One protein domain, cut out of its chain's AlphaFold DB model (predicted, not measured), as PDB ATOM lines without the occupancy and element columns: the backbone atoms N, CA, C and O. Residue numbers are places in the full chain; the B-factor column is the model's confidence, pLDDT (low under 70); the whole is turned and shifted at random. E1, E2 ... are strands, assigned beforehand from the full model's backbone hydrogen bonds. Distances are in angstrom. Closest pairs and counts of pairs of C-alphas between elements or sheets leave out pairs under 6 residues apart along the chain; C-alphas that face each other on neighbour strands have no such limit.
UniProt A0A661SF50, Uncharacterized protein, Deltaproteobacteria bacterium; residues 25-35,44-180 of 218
ATOM      1  N   ALA A  25      76.292  29.558  19.198       79.94
ATOM      2  CA  ALA A  25      77.195  28.769  20.028       79.94
ATOM      3  C   ALA A  25      77.858  29.696  21.045       79.94
ATOM      4  O   ALA A  25      78.412  30.725  20.658       79.94
ATOM      5  N   HIS A  26      77.766  29.370  22.333       87.38
ATOM      6  CA  HIS A  26      78.584  30.011  23.363       87.38
ATOM      7  C   HIS A  26      80.071  29.788  23.049       87.38
ATOM      8  O   HIS A  26      80.429  28.763  22.461       87.38
ATOM      9  N   PHE A  27      80.936  30.726  23.424       88.31
ATOM     10  CA  PHE A  27      82.380  30.581  23.225       88.31
ATOM     11  C   PHE A  27      83.167  31.170  24.388       88.31
ATOM     12  O   PHE A  27      82.642  31.995  25.130       88.31
ATOM     13  N   MET A  28      84.424  30.758  24.541       90.00
ATOM     14  CA  MET A  28      85.306  31.295  25.578       90.00
ATOM     15  C   MET A  28      86.411  32.156  24.999       90.00
ATOM     16  O   MET A  28      86.891  31.878  23.903       90.00
ATOM     17  N   TRP A  29      86.865  33.132  25.774       88.31
ATOM     18  CA  TRP A  29      88.017  33.961  25.439       88.31
ATOM     19  C   TRP A  29      88.817  34.318  26.696       88.31
ATOM     20  O   TRP A  29      88.328  34.158  27.816       88.31
ATOM     21  N   MET A  30      90.062  34.760  26.513       89.31
ATOM     22  CA  MET A  30      90.959  35.145  27.606       89.31
ATOM     23  C   MET A  30      91.366  36.616  27.498       89.31
ATOM     24  O   MET A  30      91.423  37.147  26.397       89.31
ATOM     25  N   ASP A  31      91.670  37.258  28.623       88.00
ATOM     26  CA  ASP A  31      92.165  38.640  28.709       88.00
ATOM     27  C   ASP A  31      93.316  38.704  29.726       88.00
ATOM     28  O   ASP A  31      93.127  38.202  30.828       88.00
ATOM     29  N   PRO A  32      94.477  39.307  29.430       85.50
ATOM     30  CA  PRO A  32      94.768  40.088  28.238       85.50
ATOM     31  C   PRO A  32      95.012  39.245  26.986       85.50
ATOM     32  O   PRO A  32      95.464  38.103  27.075       85.50
ATOM     33  N   ILE A  33      94.739  39.847  25.818       76.81
ATOM     34  CA  ILE A  33      95.044  39.259  24.507       76.81
ATOM     35  C   ILE A  33      96.365  39.790  23.924       76.81
ATOM     36  O   ILE A  33      96.628  40.991  23.967       76.81
ATOM     37  N   GLY A  34      97.160  38.910  23.315       74.56
ATOM     38  CA  GLY A  34      98.447  39.193  22.676       74.56
ATOM     39  C   GLY A  34      99.633  39.356  23.632       74.56
ATOM     40  O   GLY A  34      99.541  39.079  24.827       74.56
ATOM     41  N   GLU A  35     100.752  39.829  23.075       81.88
ATOM     42  CA  GLU A  35     101.994  40.100  23.806       81.88
ATOM     43  C   GLU A  35     101.784  41.172  24.882       81.88
ATOM     44  O   GLU A  35     101.267  42.262  24.614       81.88
ATOM     45  N   VAL A  44     101.128  38.929  37.278       94.31
ATOM     46  CA  VAL A  44     100.291  39.000  36.078       94.31
ATOM     47  C   VAL A  44      98.991  38.238  36.295       94.31
ATOM     48  O   VAL A  44      98.936  37.326  37.125       94.31
ATOM     49  N   ASP A  45      97.944  38.622  35.574       94.75
ATOM     50  CA  ASP A  45      96.643  37.967  35.632       94.75
ATOM     51  C   ASP A  45      96.063  37.699  34.245       94.75
ATOM     52  O   ASP A  45      96.310  38.441  33.297       94.75
ATOM     53  N   VAL A  46      95.309  36.603  34.150       93.12
ATOM     54  CA  VAL A  46      94.531  36.213  32.978       93.12
ATOM     55  C   VAL A  46      93.104  35.904  33.401       93.12
ATOM     56  O   VAL A  46      92.852  34.997  34.193       93.12
ATOM     57  N   ASN A  47      92.157  36.641  32.847       93.50
ATOM     58  CA  ASN A  47      90.731  36.412  32.989       93.50
ATOM     59  C   ASN A  47      90.255  35.453  31.901       93.50
ATOM     60  O   ASN A  47      90.551  35.654  30.728       93.50
ATOM     61  N   VAL A  48      89.483  34.439  32.284       92.88
ATOM     62  CA  VAL A  48      88.846  33.496  31.363       92.88
ATOM     63  C   VAL A  48      87.345  33.747  31.375       92.88
ATOM     64  O   VAL A  48      86.674  33.592  32.400       92.88
ATOM     65  N   TRP A  49      86.825  34.138  30.220       93.88
ATOM     66  CA  TRP A  49      85.449  34.568  30.020       93.88
ATOM     67  C   TRP A  49      84.675  33.563  29.176       93.88
ATOM     68  O   TRP A  49      85.215  32.949  28.257       93.88
ATOM     69  N   LEU A  50      83.380  33.448  29.454       93.31
ATOM     70  CA  LEU A  50      82.392  32.784  28.616       93.31
ATOM     71  C   LEU A  50      81.479  33.846  28.000       93.31
ATOM     72  O   LEU A  50      80.746  34.518  28.719       93.31
ATOM     73  N   HIS A  51      81.471  33.960  26.679       92.62
ATOM     74  CA  HIS A  51      80.546  34.823  25.961       92.62
ATOM     75  C   HIS A  51      79.222  34.105  25.689       92.62
ATOM     76  O   HIS A  51      79.172  33.043  25.048       92.62
ATOM     77  N   ALA A  52      78.122  34.699  26.144       92.38
ATOM     78  CA  ALA A  52      76.791  34.161  25.942       92.38
ATOM     79  C   ALA A  52      76.194  34.612  24.604       92.38
ATOM     80  O   ALA A  52      75.921  35.786  24.415       92.38
ATOM     81  N   THR A  53      75.925  33.707  23.657       89.38
ATOM     82  CA  THR A  53      75.314  34.099  22.364       89.38
ATOM     83  C   THR A  53      73.786  34.069  22.362       89.38
ATOM     84  O   THR A  53      73.159  34.560  21.421       89.38
ATOM     85  N   GLN A  54      73.189  33.519  23.418       89.75
ATOM     86  CA  GLN A  54      71.755  33.455  23.682       89.75
ATOM     87  C   GLN A  54      71.509  33.489  25.195       89.75
ATOM     88  O   GLN A  54      72.427  33.201  25.967       89.75
ATOM     89  N   ASP A  55      70.276  33.794  25.599       94.62
ATOM     90  CA  ASP A  55      69.867  33.634  26.993       94.62
ATOM     91  C   ASP A  55      69.901  32.140  27.350       94.62
ATOM     92  O   ASP A  55      69.282  31.306  26.677       94.62
ATOM     93  N   ASP A  56      70.635  31.787  28.400       94.62
ATOM     94  CA  ASP A  56      70.797  30.399  28.838       94.62
ATOM     95  C   ASP A  56      71.046  30.334  30.349       94.62
ATOM     96  O   ASP A  56      71.103  31.350  31.045       94.62
ATOM     97  N   GLN A  57      71.169  29.122  30.877       94.81
ATOM     98  CA  GLN A  57      71.561  28.887  32.252       94.81
ATOM     99  C   GLN A  57      72.735  27.915  32.300       94.81
ATOM    100  O   GLN A  57      72.602  26.747  31.932       94.81
ATOM    101  N   LEU A  58      73.880  28.395  32.780       94.00
ATOM    102  CA  LEU A  58      75.074  27.585  32.997       94.00
ATOM    103  C   LEU A  58      74.943  26.853  34.332       94.00
ATOM    104  O   LEU A  58      74.712  27.475  35.367       94.00
ATOM    105  N   TYR A  59      75.094  25.533  34.322       92.00
ATOM    106  CA  TYR A  59      74.994  24.708  35.530       92.00
ATOM    107  C   TYR A  59      76.249  23.929  35.884       92.00
ATOM    108  O   TYR A  59      76.335  23.371  36.979       92.00
ATOM    109  N   LEU A  60      77.192  23.850  34.952       92.19
ATOM    110  CA  LEU A  60      78.447  23.149  35.137       92.19
ATOM    111  C   LEU A  60      79.473  23.681  34.155       92.19
ATOM    112  O   LEU A  60      79.146  23.873  32.985       92.19
ATOM    113  N   TRP A  61      80.712  23.818  34.602       92.69
ATOM    114  CA  TRP A  61      81.857  23.910  33.708       92.69
ATOM    115  C   TRP A  61      83.095  23.320  34.376       92.69
ATOM    116  O   TRP A  61      83.234  23.361  35.602       92.69
ATOM    117  N   ALA A  62      83.981  22.752  33.565       91.62
ATOM    118  CA  ALA A  62      85.285  22.271  33.995       91.62
ATOM    119  C   ALA A  62      86.324  22.470  32.901       91.62
ATOM    120  O   ALA A  62      86.088  22.141  31.735       91.62
ATOM    121  N   LEU A  63      87.469  22.992  33.322       91.31
ATOM    122  CA  LEU A  63      88.576  23.408  32.488       91.31
ATOM    123  C   LEU A  63      89.898  23.022  33.152       91.31
ATOM    124  O   LEU A  63      89.996  22.963  34.379       91.31
ATOM    125  N   ASP A  64      90.913  22.823  32.325       91.56
ATOM    126  CA  ASP A  64      92.306  22.769  32.742       91.56
ATOM    127  C   ASP A  64      92.997  24.047  32.239       91.56
ATOM    128  O   ASP A  64      92.737  24.502  31.123       91.56
ATOM    129  N   LEU A  65      93.859  24.650  33.057       92.81
ATOM    130  CA  LEU A  65      94.628  25.839  32.691       92.81
ATOM    131  C   LEU A  65      96.094  25.462  32.541       92.81
ATOM    132  O   LEU A  65      96.775  25.178  33.523       92.81
ATOM    133  N   GLY A  66      96.580  25.465  31.316       92.25
ATOM    134  CA  GLY A  66      97.974  25.224  31.020       92.25
ATOM    135  C   GLY A  66      98.806  26.500  31.007       92.25
ATOM    136  O   GLY A  66      98.300  27.567  30.658       92.25
ATOM    137  N   PHE A  67     100.076  26.387  31.400       93.81
ATOM    138  CA  PHE A  67     101.024  27.494  31.362       93.81
ATOM    139  C   PHE A  67     102.489  27.064  31.153       93.81
ATOM    140  O   PHE A  67     102.882  25.928  31.448       93.81
ATOM    141  N   ASP A  68     103.328  27.982  30.662       93.44
ATOM    142  CA  ASP A  68     104.781  27.808  30.618       93.44
ATOM    143  C   ASP A  68     105.426  28.092  31.977       93.44
ATOM    144  O   ASP A  68     105.630  29.235  32.373       93.44
ATOM    145  N   GLN A  69     105.832  27.030  32.670       94.44
ATOM    146  CA  GLN A  69     106.521  27.124  33.960       94.44
ATOM    147  C   GLN A  69     107.905  27.794  33.910       94.44
ATOM    148  O   GLN A  69     108.463  28.147  34.950       94.44
ATOM    149  N   THR A  70     108.513  27.914  32.726       94.19
ATOM    150  CA  THR A  70     109.792  28.617  32.575       94.19
ATOM    151  C   THR A  70     109.611  30.131  32.633       94.19
ATOM    152  O   THR A  70     110.500  30.824  33.133       94.19
ATOM    153  N   GLU A  71     108.432  30.617  32.237       94.00
ATOM    154  CA  GLU A  71     108.080  32.039  32.198       94.00
ATOM    155  C   GLU A  71     107.139  32.451  33.338       94.00
ATOM    156  O   GLU A  71     107.178  33.594  33.789       94.00
ATOM    157  N   LEU A  72     106.343  31.522  33.873       94.94
ATOM    158  CA  LEU A  72     105.318  31.774  34.887       94.94
ATOM    159  C   LEU A  72     105.446  30.813  36.076       94.94
ATOM    160  O   LEU A  72     105.830  29.656  35.933       94.94
ATOM    161  N   SER A  73     105.126  31.277  37.284       95.50
ATOM    162  CA  SER A  73     105.125  30.450  38.501       95.50
ATOM    163  C   SER A  73     104.112  30.935  39.540       95.50
ATOM    164  O   SER A  73     103.411  31.916  39.304       95.50
ATOM    165  N   ASP A  74     104.039  30.245  40.685       93.75
ATOM    166  CA  ASP A  74     103.253  30.639  41.865       93.75
ATOM    167  C   ASP A  74     101.806  31.032  41.534       93.75
ATOM    168  O   ASP A  74     101.365  32.160  41.772       93.75
ATOM    169  N   TRP A  75     101.069  30.092  40.948       95.12
ATOM    170  CA  TRP A  75      99.733  30.364  40.448       95.12
ATOM    171  C   TRP A  75      98.674  30.460  41.557       95.12
ATOM    172  O   TRP A  75      98.745  29.797  42.594       95.12
ATOM    173  N   GLU A  76      97.642  31.263  41.308       95.19
ATOM    174  CA  GLU A  76      96.440  31.375  42.141       95.19
ATOM    175  C   GLU A  76      95.204  31.505  41.241       95.19
ATOM    176  O   GLU A  76      95.248  32.208  40.239       95.19
ATOM    177  N   ILE A  77      94.090  30.861  41.600       94.25
ATOM    178  CA  ILE A  77      92.812  31.000  40.886       94.25
ATOM    179  C   ILE A  77      91.803  31.729  41.775       94.25
ATOM    180  O   ILE A  77      91.492  31.265  42.874       94.25
ATOM    181  N   ALA A  78      91.237  32.825  41.273       94.44
ATOM    182  CA  ALA A  78      90.053  33.460  41.839       94.44
ATOM    183  C   ALA A  78      88.863  33.263  40.900       94.44
ATOM    184  O   ALA A  78      88.879  33.707  39.760       94.44
ATOM    185  N   TYR A  79      87.812  32.609  41.377       92.19
ATOM    186  CA  TYR A  79      86.607  32.411  40.579       92.19
ATOM    187  C   TYR A  79      85.823  33.717  40.421       92.19
ATOM    188  O   TYR A  79      85.773  34.538  41.342       92.19
ATOM    189  N   GLY A  80      85.192  33.885  39.258       90.19
ATOM    190  CA  GLY A  80      84.264  34.979  39.009       90.19
ATOM    191  C   GLY A  80      83.013  34.881  39.886       90.19
ATOM    192  O   GLY A  80      82.821  33.939  40.661       90.19
ATOM    193  N   SER A  81      82.134  35.878  39.777       88.25
ATOM    194  CA  SER A  81      80.856  35.839  40.485       88.25
ATOM    195  C   SER A  81      79.986  34.726  39.908       88.25
ATOM    196  O   SER A  81      79.458  34.858  38.809       88.25
ATOM    197  N   THR A  82      79.798  33.658  40.676       86.31
ATOM    198  CA  THR A  82      78.981  32.510  40.289       86.31
ATOM    199  C   THR A  82      78.061  32.092  41.437       86.31
ATOM    200  O   THR A  82      78.434  32.123  42.611       86.31
ATOM    201  N   ASN A  83      76.835  31.709  41.096       83.31
ATOM    202  CA  ASN A  83      75.899  31.009  41.969       83.31
ATOM    203  C   ASN A  83      76.186  29.503  42.018       83.31
ATOM    204  O   ASN A  83      75.555  28.790  42.804       83.31
ATOM    205  N   LEU A  84      77.093  29.007  41.172       80.00
ATOM    206  CA  LEU A  84      77.542  27.627  41.194       80.00
ATOM    207  C   LEU A  84      78.420  27.401  42.421       80.00
ATOM    208  O   LEU A  84      79.310  28.185  42.749       80.00
ATOM    209  N   ILE A  85      78.194  26.288  43.107       78.19
ATOM    210  CA  ILE A  85      79.102  25.859  44.160       78.19
ATOM    211  C   ILE A  85      80.467  25.561  43.540       78.19
ATOM    212  O   ILE A  85      80.610  24.706  42.659       78.19
ATOM    213  N   LEU A  86      81.474  26.246  44.074       77.38
ATOM    214  CA  LEU A  86      82.879  25.927  43.880       77.38
ATOM    215  C   LEU A  86      83.163  24.618  44.612       77.38
ATOM    216  O   LEU A  86      83.448  24.589  45.809       77.38
ATOM    217  N   ASN A  87      82.993  23.517  43.902       67.31
ATOM    218  CA  ASN A  87      83.352  22.196  44.377       67.31
ATOM    219  C   ASN A  87      84.128  21.528  43.257       67.31
ATOM    220  O   ASN A  87      83.528  20.821  42.442       67.31
ATOM    221  N   PRO A  88      85.436  21.807  43.167       63.72
ATOM    222  CA  PRO A  88      86.235  21.148  42.165       63.72
ATOM    223  C   PRO A  88      86.192  19.644  42.463       63.72
ATOM    224  O   PRO A  88      86.213  19.225  43.625       63.72
ATOM    225  N   MET A  89      86.033  18.819  41.422       62.72
ATOM    226  CA  MET A  89      85.898  17.358  41.575       62.72
ATOM    227  C   MET A  89      87.046  16.743  42.389       62.72
ATOM    228  O   MET A  89      86.877  15.704  43.033       62.72
ATOM    229  N   ALA A  90      88.193  17.413  42.367       69.81
ATOM    230  CA  ALA A  90      89.367  17.183  43.178       69.81
ATOM    231  C   ALA A  90      89.943  18.543  43.621       69.81
ATOM    232  O   ALA A  90      89.593  19.572  43.049       69.81
ATOM    233  N   PRO A  91      90.826  18.596  44.633       82.12
ATOM    234  CA  PRO A  91      91.660  19.777  44.844       82.12
ATOM    235  C   PRO A  91      92.371  20.153  43.541       82.12
ATOM    236  O   PRO A  91      92.789  19.251  42.820       82.12
ATOM    237  N   LEU A  92      92.548  21.450  43.271       86.88
ATOM    238  CA  LEU A  92      93.361  21.882  42.135       86.88
ATOM    239  C   LEU A  92      94.756  21.257  42.258       86.88
ATOM    240  O   LEU A  92      95.420  21.403  43.290       86.88
ATOM    241  N   THR A  93      95.178  20.540  41.225       89.06
ATOM    242  CA  THR A  93      96.501  19.916  41.155       89.06
ATOM    243  C   THR A  93      97.275  20.484  39.990       89.06
ATOM    244  O   THR A  93      96.707  20.701  38.925       89.06
ATOM    245  N   GLU A  94      98.578  20.656  40.174       91.25
ATOM    246  CA  GLU A  94      99.484  21.018  39.095       91.25
ATOM    247  C   GLU A  94     100.264  19.781  38.636       91.25
ATOM    248  O   GLU A  94     100.954  19.145  39.443       91.25
ATOM    249  N   ASP A  95     100.181  19.450  37.350       91.81
ATOM    250  CA  ASP A  95     100.944  18.357  36.737       91.81
ATOM    251  C   ASP A  95     101.497  18.766  35.362       91.81
ATOM    252  O   ASP A  95     101.308  19.899  34.913       91.81
ATOM    253  N   ASP A  96     102.236  17.869  34.716       89.62
ATOM    254  CA  ASP A  96     102.758  18.094  33.371       89.62
ATOM    255  C   ASP A  96     101.611  18.231  32.363       89.62
ATOM    256  O   ASP A  96     100.649  17.462  32.379       89.62
ATOM    257  N   SER A  97     101.726  19.206  31.458       84.25
ATOM    258  CA  SER A  97     100.741  19.404  30.397       84.25
ATOM    259  C   SER A  97     100.690  18.186  29.473       84.25
ATOM    260  O   SER A  97     101.707  17.726  28.952       84.25
ATOM    261  N   ASN A  98      99.477  17.708  29.192       79.06
ATOM    262  CA  ASN A  98      99.259  16.637  28.216       79.06
ATOM    263  C   ASN A  98      99.405  17.118  26.762       79.06
ATOM    264  O   ASN A  98      99.515  16.292  25.854       79.06
ATOM    265  N   LYS A  99      99.367  18.435  26.530       78.12
ATOM    266  CA  LYS A  99      99.375  19.040  25.193       78.12
ATOM    267  C   LYS A  99     100.754  19.528  24.776       78.12
ATOM    268  O   LYS A  99     101.120  19.369  23.612       78.12
ATOM    269  N   TYR A 100     101.521  20.090  25.709       80.50
ATOM    270  CA  TYR A 100     102.818  20.695  25.419       80.50
ATOM    271  C   TYR A 100     103.906  20.134  26.339       80.50
ATOM    272  O   TYR A 100     103.878  20.318  27.555       80.50
ATOM    273  N   GLU A 101     104.887  19.456  25.740       86.44
ATOM    274  CA  GLU A 101     106.017  18.866  26.459       86.44
ATOM    275  C   GLU A 101     106.813  19.938  27.223       86.44
ATOM    276  O   GLU A 101     107.153  20.988  26.678       86.44
ATOM    277  N   GLY A 102     107.119  19.665  28.494       85.62
ATOM    278  CA  GLY A 102     107.890  20.566  29.357       85.62
ATOM    279  C   GLY A 102     107.097  21.732  29.956       85.62
ATOM    280  O   GLY A 102     107.666  22.498  30.736       85.62
ATOM    281  N   LYS A 103     105.804  21.851  29.640       89.50
ATOM    282  CA  LYS A 103     104.896  22.846  30.221       89.50
ATOM    283  C   LYS A 103     104.039  22.221  31.333       89.50
ATOM    284  O   LYS A 103     104.004  20.998  31.478       89.50
ATOM    285  N   ARG A 104     103.345  23.044  32.121       92.50
ATOM    286  CA  ARG A 104     102.525  22.597  33.264       92.50
ATOM    287  C   ARG A 104     101.055  22.912  33.036       92.50
ATOM    288  O   ARG A 104     100.721  23.734  32.188       92.50
ATOM    289  N   ALA A 105     100.183  22.241  33.775       89.94
ATOM    290  CA  ALA A 105      98.758  22.509  33.776       89.94
ATOM    291  C   ALA A 105      98.163  22.391  35.179       89.94
ATOM    292  O   ALA A 105      98.545  21.526  35.969       89.94
ATOM    293  N   ILE A 106      97.215  23.275  35.468       90.69
ATOM    294  CA  ILE A 106      96.367  23.283  36.653       90.69
ATOM    295  C   ILE A 106      95.076  22.578  36.269       90.69
ATOM    296  O   ILE A 106      94.324  23.054  35.418       90.69
ATOM    297  N   TYR A 107      94.829  21.443  36.903       90.06
ATOM    298  CA  TYR A 107      93.694  20.586  36.603       90.06
ATOM    299  C   TYR A 107      92.478  20.915  37.462       90.06
ATOM    300  O   TYR A 107      92.605  21.318  38.622       90.06
ATOM    301  N   ASP A 108      91.302  20.642  36.893       87.62
ATOM    302  CA  ASP A 108      90.001  20.673  37.569       87.62
ATOM    303  C   ASP A 108      89.551  22.077  38.031       87.62
ATOM    304  O   ASP A 108      88.810  22.217  39.014       87.62
ATOM    305  N   VAL A 109      89.922  23.125  37.280       89.69
ATOM    306  CA  VAL A 109      89.354  24.475  37.438       89.69
ATOM    307  C   VAL A 109      87.887  24.417  37.021       89.69
ATOM    308  O   VAL A 109      87.560  24.291  35.843       89.69
ATOM    309  N   SER A 110      86.981  24.396  37.998       90.94
ATOM    310  CA  SER A 110      85.598  23.987  37.744       90.94
ATOM    311  C   SER A 110      84.602  24.514  38.772       90.94
ATOM    312  O   SER A 110      84.944  24.793  39.923       90.94
ATOM    313  N   ALA A 111      83.336  24.601  38.362       87.94
ATOM    314  CA  ALA A 111      82.215  24.921  39.240       87.94
ATOM    315  C   ALA A 111      80.969  24.101  38.875       87.94
ATOM    316  O   ALA A 111      80.760  23.742  37.716       87.94
ATOM    317  N   GLY A 112      80.128  23.812  39.875       83.31
ATOM    318  CA  GLY A 112      78.853  23.098  39.706       83.31
ATOM    319  C   GLY A 112      78.916  21.570  39.873       83.31
ATOM    320  O   GLY A 112      77.884  20.904  39.770       83.31
ATOM    321  N   PHE A 113      80.087  20.985  40.152       76.56
ATOM    322  CA  PHE A 113      80.239  19.535  40.317       76.56
ATOM    323  C   PHE A 113      79.784  19.023  41.697       76.56
ATOM    324  O   PHE A 113      79.935  19.673  42.732       76.56
ATOM    325  N   GLY A 114      79.280  17.783  41.731       64.25
ATOM    326  CA  GLY A 114      79.192  16.994  42.967       64.25
ATOM    327  C   GLY A 114      77.897  17.087  43.778       64.25
ATOM    328  O   GLY A 114      77.916  16.731  44.957       64.25
ATOM    329  N   LEU A 115      76.766  17.487  43.187       58.72
ATOM    330  CA  LEU A 115      75.469  17.434  43.872       58.72
ATOM    331  C   LEU A 115      74.430  16.575  43.137       58.72
ATOM    332  O   LEU A 115      74.378  16.582  41.911       58.72
ATOM    333  N   PRO A 116      73.540  15.882  43.876       60.75
ATOM    334  CA  PRO A 116      72.381  15.200  43.296       60.75
ATOM    335  C   PRO A 116      71.337  16.171  42.718       60.75
ATOM    336  O   PRO A 116      70.390  15.732  42.074       60.75
ATOM    337  N   ASP A 117      71.501  17.475  42.953       58.41
ATOM    338  CA  ASP A 117      70.616  18.538  42.495       58.41
ATOM    339  C   ASP A 117      71.453  19.573  41.731       58.41
ATOM    340  O   ASP A 117      71.963  20.534  42.308       58.41
ATOM    341  N   PHE A 118      71.579  19.386  40.414       69.88
ATOM    342  CA  PHE A 118      71.932  20.450  39.474       69.88
ATOM    343  C   PHE A 118      70.816  21.504  39.506       69.88
ATOM    344  O   PHE A 118      70.053  21.615  38.555       69.88
ATOM    345  N   LYS A 119      70.644  22.232  40.610       77.56
ATOM    346  CA  LYS A 119      69.622  23.281  40.767       77.56
ATOM    347  C   LYS A 119      70.204  24.681  40.776       77.56
ATOM    348  O   LYS A 119      69.467  25.633  40.553       77.56
ATOM    349  N   GLN A 120      71.498  24.809  41.053       85.06
ATOM    350  CA  GLN A 120      72.184  26.082  40.903       85.06
ATOM    351  C   GLN A 120      72.456  26.338  39.430       85.06
ATOM    352  O   GLN A 120      72.773  25.415  38.674       85.06
ATOM    353  N   ARG A 121      72.243  27.590  39.051       87.75
ATOM    354  CA  ARG A 121      72.330  28.102  37.697       87.75
ATOM    355  C   ARG A 121      72.924  29.494  37.765       87.75
ATOM    356  O   ARG A 121      72.478  30.302  38.581       87.75
ATOM    357  N   ASP A 122      73.883  29.750  36.897       93.44
ATOM    358  CA  ASP A 122      74.225  31.107  36.508       93.44
ATOM    359  C   ASP A 122      73.350  31.488  35.327       93.44
ATOM    360  O   ASP A 122      73.269  30.755  34.341       93.44
ATOM    361  N   GLU A 123      72.655  32.612  35.458       95.56
ATOM    362  CA  GLU A 123      71.906  33.194  34.353       95.56
ATOM    363  C   GLU A 123      72.902  33.800  33.366       95.56
ATOM    364  O   GLU A 123      73.765  34.587  33.750       95.56
ATOM    365  N   LEU A 124      72.778  33.411  32.101       95.31
ATOM    366  CA  LEU A 124      73.524  33.985  30.997       95.31
ATOM    367  C   LEU A 124      72.574  34.843  30.169       95.31
ATOM    368  O   LEU A 124      71.532  34.356  29.730       95.31
ATOM    369  N   THR A 125      72.949  36.096  29.935       95.50
ATOM    370  CA  THR A 125      72.217  37.012  29.054       95.50
ATOM    371  C   THR A 125      72.886  37.045  27.686       95.50
ATOM    372  O   THR A 125      74.104  37.187  27.591       95.50
ATOM    373  N   ALA A 126      72.108  36.978  26.609       92.81
ATOM    374  CA  ALA A 126      72.638  37.072  25.254       92.81
ATOM    375  C   ALA A 126      73.454  38.362  25.030       92.81
ATOM    376  O   ALA A 126      72.964  39.475  25.224       92.81
ATOM    377  N   GLY A 127      74.675  38.202  24.527       88.69
ATOM    378  CA  GLY A 127      75.634  39.261  24.230       88.69
ATOM    379  C   GLY A 127      76.508  39.687  25.411       88.69
ATOM    380  O   GLY A 127      77.323  40.589  25.225       88.69
ATOM    381  N   GLU A 128      76.355  39.083  26.594       93.25
ATOM    382  CA  GLU A 128      77.163  39.398  27.777       93.25
ATOM    383  C   GLU A 128      78.314  38.399  27.975       93.25
ATOM    384  O   GLU A 128      78.215  37.218  27.625       93.25
ATOM    385  N   ASP A 129      79.408  38.889  28.559       93.62
ATOM    386  CA  ASP A 129      80.537  38.071  28.993       93.62
ATOM    387  C   ASP A 129      80.383  37.696  30.469       93.62
ATOM    388  O   ASP A 129      80.141  38.545  31.330       93.62
ATOM    389  N   HIS A 130      80.569  36.414  30.767       94.81
ATOM    390  CA  HIS A 130      80.532  35.858  32.113       94.81
ATOM    391  C   HIS A 130      81.939  35.446  32.543       94.81
ATOM    392  O   HIS A 130      82.543  34.565  31.927       94.81
ATOM    393  N   LEU A 131      82.477  36.081  33.587       95.31
ATOM    394  CA  LEU A 131      83.801  35.741  34.109       95.31
ATOM    395  C   LEU A 131      83.738  34.372  34.783       95.31
ATOM    396  O   LEU A 131      83.072  34.223  35.808       95.31
ATOM    397  N   LEU A 132      84.470  33.393  34.254       94.44
ATOM    398  CA  LEU A 132      84.585  32.082  34.890       94.44
ATOM    399  C   LEU A 132      85.584  32.151  36.045       94.44
ATOM    400  O   LEU A 132      85.251  31.835  37.190       94.44
ATOM    401  N   PHE A 133      86.803  32.609  35.759       94.94
ATOM    402  CA  PHE A 133      87.856  32.795  36.752       94.94
ATOM    403  C   PHE A 133      88.954  33.741  36.254       94.94
ATOM    404  O   PHE A 133      89.112  33.962  35.057       94.94
ATOM    405  N   THR A 134      89.734  34.248  37.200       95.31
ATOM    406  CA  THR A 134      91.004  34.941  36.998       95.31
ATOM    407  C   THR A 134      92.123  34.054  37.526       95.31
ATOM    408  O   THR A 134      92.089  33.621  38.681       95.31
ATOM    409  N   ALA A 135      93.114  33.782  36.689       95.50
ATOM    410  CA  ALA A 135      94.347  33.122  37.072       95.50
ATOM    411  C   ALA A 135      95.444  34.159  37.278       95.50
ATOM    412  O   ALA A 135      95.654  35.012  36.426       95.50
ATOM    413  N   PHE A 136      96.151  34.080  38.395       96.19
ATOM    414  CA  PHE A 136      97.285  34.937  38.707       96.19
ATOM    415  C   PHE A 136      98.566  34.127  38.650       96.19
ATOM    416  O   PHE A 136      98.567  32.983  39.092       96.19
ATOM    417  N   PHE A 137      99.649  34.752  38.201       96.19
ATOM    418  CA  PHE A 137     100.982  34.160  38.154       96.19
ATOM    419  C   PHE A 137     102.042  35.189  38.558       96.19
ATOM    420  O   PHE A 137     101.844  36.399  38.421       96.19
ATOM    421  N   ASN A 138     103.193  34.707  39.012       97.00
ATOM    422  CA  ASN A 138     104.425  35.484  39.062       97.00
ATOM    423  C   ASN A 138     105.180  35.306  37.743       97.00
ATOM    424  O   ASN A 138     105.468  34.176  37.342       97.00
ATOM    425  N   PHE A 139     105.525  36.411  37.083       96.44
ATOM    426  CA  PHE A 139     106.306  36.382  35.850       96.44
ATOM    427  C   PHE A 139     107.799  36.234  36.162       96.44
ATOM    428  O   PHE A 139     108.398  37.058  36.854       96.44
ATOM    429  N   ASN A 140     108.420  35.183  35.641       96.19
ATOM    430  CA  ASN A 140     109.825  34.841  35.855       96.19
ATOM    431  C   ASN A 140     110.755  35.508  34.828       96.19
ATOM    432  O   ASN A 140     111.961  35.621  35.069       96.19
ATOM    433  N   GLY A 141     110.199  35.980  33.709       92.81
ATOM    434  CA  GLY A 141     110.919  36.533  32.565       92.81
ATOM    435  C   GLY A 141     110.669  35.737  31.291       92.81
ATOM    436  O   GLY A 141     110.048  34.688  31.340       92.81
ATOM    437  N   GLY A 142     111.180  36.244  30.170       90.81
ATOM    438  CA  GLY A 142     110.815  35.750  28.842       90.81
ATOM    439  C   GLY A 142     110.028  36.806  28.080       90.81
ATOM    440  O   GLY A 142     110.218  38.007  28.330       90.81
ATOM    441  N   THR A 143     109.175  36.364  27.168       88.06
ATOM    442  CA  THR A 143     108.250  37.228  26.436       88.06
ATOM    443  C   THR A 143     106.860  36.724  26.751       88.06
ATOM    444  O   THR A 143     106.478  35.710  26.195       88.06
ATOM    445  N   TRP A 144     106.108  37.455  27.582       83.56
ATOM    446  CA  TRP A 144     104.732  37.068  27.874       83.56
ATOM    447  C   TRP A 144     103.881  37.202  26.606       83.56
ATOM    448  O   TRP A 144     103.456  38.301  26.237       83.56
ATOM    449  N   ASP A 145     103.676  36.086  25.923       81.25
ATOM    450  CA  ASP A 145     102.982  35.980  24.656       81.25
ATOM    451  C   ASP A 145     101.853  34.943  24.711       81.25
ATOM    452  O   ASP A 145     101.331  34.584  25.772       81.25
ATOM    453  N   GLY A 146     101.367  34.552  23.534       69.44
ATOM    454  CA  GLY A 146     100.221  33.671  23.421       69.44
ATOM    455  C   GLY A 146     100.453  32.188  23.520       69.44
ATOM    456  O   GLY A 146      99.480  31.444  23.392       69.44
ATOM    457  N   GLU A 147     101.691  31.770  23.741       81.00
ATOM    458  CA  GLU A 147     102.059  30.378  23.961       81.00
ATOM    459  C   GLU A 147     102.269  30.063  25.455       81.00
ATOM    460  O   GLU A 147     102.418  28.893  25.825       81.00
ATOM    461  N   ASP A 148     102.229  31.083  26.320       87.06
ATOM    462  CA  ASP A 148     102.533  30.934  27.745       87.06
ATOM    463  C   ASP A 148     101.358  30.499  28.594       87.06
ATOM    464  O   ASP A 148     101.577  29.955  29.672       87.06
ATOM    465  N   ILE A 149     100.126  30.756  28.157       90.62
ATOM    466  CA  ILE A 149      98.907  30.394  28.879       90.62
ATOM    467  C   ILE A 149      97.874  29.912  27.872       90.62
ATOM    468  O   ILE A 149      97.660  30.535  26.836       90.62
ATOM    469  N   TRP A 150      97.202  28.812  28.192       89.44
ATOM    470  CA  TRP A 150      96.096  28.302  27.394       89.44
ATOM    471  C   TRP A 150      95.084  27.572  28.278       89.44
ATOM    472  O   TRP A 150      95.416  27.075  29.351       89.44
ATOM    473  N   VAL A 151      93.837  27.473  27.822       89.62
ATOM    474  CA  VAL A 151      92.796  26.687  28.498       89.62
ATOM    475  C   VAL A 151      92.486  25.449  27.672       89.62
ATOM    476  O   VAL A 151      92.458  25.481  26.441       89.62
ATOM    477  N   GLU A 152      92.243  24.342  28.355       84.50
ATOM    478  CA  GLU A 152      91.825  23.084  27.761       84.50
ATOM    479  C   GLU A 152      90.548  22.586  28.413       84.50
ATOM    480  O   GLU A 152      90.257  22.843  29.580       84.50
ATOM    481  N   MET A 153      89.793  21.809  27.651       83.12
ATOM    482  CA  MET A 153      88.732  20.988  28.206       83.12
ATOM    483  C   MET A 153      89.285  19.587  28.411       83.12
ATOM    484  O   MET A 153      89.743  18.947  27.464       83.12
ATOM    485  N   ARG A 154      89.215  19.086  29.642       75.25
ATOM    486  CA  ARG A 154      89.592  17.706  29.932       75.25
ATOM    487  C   ARG A 154      88.621  16.735  29.264       75.25
ATOM    488  O   ARG A 154      87.410  16.959  29.248       75.25
ATOM    489  N   GLN A 155      89.133  15.607  28.777       79.12
ATOM    490  CA  GLN A 155      88.300  14.570  28.171       79.12
ATOM    491  C   GLN A 155      87.195  14.105  29.134       79.12
ATOM    492  O   GLN A 155      87.464  13.677  30.257       79.12
ATOM    493  N   GLY A 156      85.943  14.156  28.672       81.81
ATOM    494  CA  GLY A 156      84.767  13.800  29.474       81.81
ATOM    495  C   GLY A 156      84.280  14.906  30.414       81.81
ATOM    496  O   GLY A 156      83.300  14.699  31.126       81.81
ATOM    497  N   MET A 157      84.929  16.070  30.395       84.88
ATOM    498  CA  MET A 157      84.471  17.293  31.044       84.88
ATOM    499  C   MET A 157      83.985  18.302  30.000       84.88
ATOM    500  O   MET A 157      84.158  18.115  28.794       84.88
ATOM    501  N   GLY A 158      83.312  19.347  30.469       88.44
ATOM    502  CA  GLY A 158      82.820  20.405  29.606       88.44
ATOM    503  C   GLY A 158      81.787  21.280  30.284       88.44
ATOM    504  O   GLY A 158      81.806  21.426  31.507       88.44
ATOM    505  N   PHE A 159      80.909  21.859  29.476       91.75
ATOM    506  CA  PHE A 159      79.899  22.807  29.911       91.75
ATOM    507  C   PHE A 159      78.519  22.172  29.894       91.75
ATOM    508  O   PHE A 159      78.144  21.459  28.962       91.75
ATOM    509  N   GLY A 160      77.747  22.472  30.930       91.25
ATOM    510  CA  GLY A 160      76.343  22.130  31.021       91.25
ATOM    511  C   GLY A 160      75.473  23.374  30.935       91.25
ATOM    512  O   GLY A 160      75.535  24.217  31.831       91.25
ATOM    513  N   PHE A 161      74.643  23.445  29.897       91.69
ATOM    514  CA  PHE A 161      73.653  24.497  29.683       91.69
ATOM    515  C   PHE A 161      72.236  23.924  29.637       91.69
ATOM    516  O   PHE A 161      72.032  22.813  29.138       91.69
ATOM    517  N   ASP A 162      71.239  24.672  30.109       90.81
ATOM    518  CA  ASP A 162      69.847  24.211  30.069       90.81
ATOM    519  C   ASP A 162      69.271  24.205  28.638       90.81
ATOM    520  O   ASP A 162      68.582  23.249  28.271       90.81
ATOM    521  N   ASN A 163      69.569  25.218  27.811       86.88
ATOM    522  CA  ASN A 163      69.077  25.288  26.430       86.88
ATOM    523  C   ASN A 163      70.070  24.691  25.424       86.88
ATOM    524  O   ASN A 163      69.666  23.889  24.579       86.88
ATOM    525  N   ALA A 164      71.355  25.061  25.499       84.06
ATOM    526  CA  ALA A 164      72.379  24.540  24.587       84.06
ATOM    527  C   ALA A 164      72.768  23.072  24.869       84.06
ATOM    528  O   ALA A 164      73.330  22.401  24.002       84.06
ATOM    529  N   GLY A 165      72.414  22.541  26.043       88.25
ATOM    530  CA  GLY A 165      72.721  21.174  26.449       88.25
ATOM    531  C   GLY A 165      74.172  20.993  26.897       88.25
ATOM    532  O   GLY A 165      74.812  21.913  27.403       88.25
ATOM    533  N   TRP A 166      74.684  19.771  26.748       88.06
ATOM    534  CA  TRP A 166      76.075  19.452  27.066       88.06
ATOM    535  C   TRP A 166      76.990  19.831  25.902       88.06
ATOM    536  O   TRP A 166      76.789  19.343  24.789       88.06
ATOM    537  N   ILE A 167      78.005  20.650  26.175       83.81
ATOM    538  CA  ILE A 167      79.050  21.007  25.215       83.81
ATOM    539  C   ILE A 167      80.377  20.448  25.729       83.81
ATOM    540  O   ILE A 167      80.861  20.842  26.792       83.81
ATOM    541  N   ASP A 168      80.952  19.510  24.983       82.50
ATOM    542  CA  ASP A 168      82.257  18.911  25.269       82.50
ATOM    543  C   ASP A 168      83.383  19.563  24.442       82.50
ATOM    544  O   ASP A 168      83.160  20.502  23.671       82.50
ATOM    545  N   GLN A 169      84.601  19.042  24.617       74.44
ATOM    546  CA  GLN A 169      85.818  19.476  23.922       74.44
ATOM    547  C   GLN A 169      85.712  19.522  22.391       74.44
ATOM    548  O   GLN A 169      86.447  20.278  21.765       74.44
ATOM    549  N   ASP A 170      84.824  18.731  21.782       73.12
ATOM    550  CA  ASP A 170      84.719  18.646  20.325       73.12
ATOM    551  C   ASP A 170      83.746  19.705  19.770       73.12
ATOM    552  O   ASP A 170      83.699  19.933  18.559       73.12
ATOM    553  N   HIS A 171      82.966  20.358  20.644       69.25
ATOM    554  CA  HIS A 171      81.882  21.264  20.260       69.25
ATOM    555  C   HIS A 171      82.059  22.708  20.743       69.25
ATOM    556  O   HIS A 171      81.424  23.598  20.175       69.25
ATOM    557  N   MET A 172      82.893  22.970  21.756       71.62
ATOM    558  CA  MET A 172      83.175  24.342  22.178       71.62
ATOM    559  C   MET A 172      84.386  24.909  21.442       71.62
ATOM    560  O   MET A 172      85.468  24.327  21.444       71.62
ATOM    561  N   LEU A 173      84.213  26.092  20.856       64.62
ATOM    562  CA  LEU A 173      85.329  26.868  20.335       64.62
ATOM    563  C   LEU A 173      86.016  27.577  21.502       64.62
ATOM    564  O   LEU A 173      85.419  28.403  22.197       64.62
ATOM    565  N   VAL A 174      87.266  27.196  21.729       67.69
ATOM    566  CA  VAL A 174      88.116  27.692  22.806       67.69
ATOM    567  C   VAL A 174      89.140  28.642  22.190       67.69
ATOM    568  O   VAL A 174      90.099  28.196  21.560       67.69
ATOM    569  N   TYR A 175      88.919  29.951  22.320       67.62
ATOM    570  CA  TYR A 175      89.836  30.968  21.798       67.62
ATOM    571  C   TYR A 175      90.903  31.268  22.853       67.62
ATOM    572  O   TYR A 175      90.766  32.196  23.648       67.62
ATOM    573  N   THR A 176      91.927  30.415  22.913       59.56
ATOM    574  CA  THR A 176      92.950  30.462  23.973       59.56
ATOM    575  C   THR A 176      94.361  30.709  23.494       59.56
ATOM    576  O   THR A 176      95.246  30.796  24.334       59.56
ATOM    577  N   ASP A 177      94.609  30.769  22.188       51.59
ATOM    578  CA  ASP A 177      95.918  31.224  21.743       51.59
ATOM    579  C   ASP A 177      95.888  32.747  21.624       51.59
ATOM    580  O   ASP A 177      95.017  33.346  20.993       51.59
ATOM    581  N   ASN A 178      96.849  33.379  22.283       50.78
ATOM    582  CA  ASN A 178      97.118  34.803  22.142       50.78
ATOM    583  C   ASN A 178      98.023  35.069  20.924       50.78
ATOM    584  O   ASN A 178      98.537  36.173  20.758       50.78
ATOM    585  N   THR A 179      98.231  34.058  20.066       48.28
ATOM    586  CA  THR A 179      99.101  34.132  18.881       48.28
ATOM    587  C   THR A 179      98.405  34.799  17.695       48.28
ATOM    588  O   THR A 179      99.032  35.088  16.676       48.28
ATOM    589  N   GLY A 180      97.106  35.087  17.819       44.69
ATOM    590  CA  GLY A 180      96.370  35.921  16.876       44.69
ATOM    591  C   GLY A 180      96.231  35.322  15.479       44.69
ATOM    592  O   GLY A 180      95.879  36.047  14.548       44.69
TER     593      GLY A 180
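Overview. This is residues 25 to 35 and 44 to 180 of the 218 residues of an uncharacterized protein of Deltaproteobacteria bacterium (UniProt A0A661SF50). This is a sandwich, two strongly twisted sheets face to face: one of five strands, curled like part of a barrel, and one of seven, branched at the long, bent strand E3. The hairpins E5-E6 and E10-E11 belong to the seven-strand sheet, with E6 on one side of E3 and E10 on the other. The 148 printed residues include no named helix and twelve strands, E1 to E12 in turn along the chain; the class is all strand. The five-strand sheet, in the order E4, E8, E2, E1, E12, is mixed, and the neighbour pairs of the other sheet are antiparallel. The whole is compact, with a radius of gyration of the C-alphas of 14.9 A and spans of 43 by 31 by 27 A.

Arrangement. Start at E1, residues 27 to 31: it is antiparallel to E2, residues 44 to 51, with N 29 and O 49 within hydrogen-bond range at 3.0 A. E1 is parallel to the edge strand E12, residues 173 to 175, with N 175 and O 28 at 3.2 A. E2 is antiparallel to E8, residues 129 to 139, with N 46 and O 135 at 2.8 A. E8 is antiparallel to E4, residues 72 to 79, the other edge strand, with N 78 and O 134 at 2.8 A. In the second sheet look for E3, residues 56 to 67, which bends by 71 degrees at residue 59. On one side of it are E7, residues 122 to 124, with N 58 and O 122 at 2.9 A, and E6, residues 104 to 111, with N 63 and O 109 at 2.8 A. On the other side are E10, residues 158 to 161, with N 160 and O 60 at 2.9 A, and E9, residues 149 to 152, with N 64 and O 152 at 2.8 A. E5, residues 93 to 96, forms a hairpin with E6, and E11, residues 165 to 168, one with E10; N 105 and O 95 are 2.8 A apart, N 159 and O 167 2.9 A. The facing parts of the two sheets are 9.8 A centre to centre.

Along the chain. Find C-alpha 27 at (82.380, 30.581, 23.225), where E1 begins. E3 runs 30.5 A from C-alpha 56 at (70.797, 30.399, 28.838); E8 measures 26.7 A, E2 22.6 A and E6 21.3 A. E12 ends at C-alpha 175, (89.836, 30.968, 21.798).

Size, cuts and confidence. The C-alphas farthest apart, of Pro 116 and Gly 142, are 45.9 A apart. Residues 36 to 43 are not printed; C-alphas 35 and 44 are 12.4 A apart across this cut. The link E4 to E5 is long. Confidence is under 70 at residues 87 to 90, 114 to 118, 146, 171 and 173 to 180.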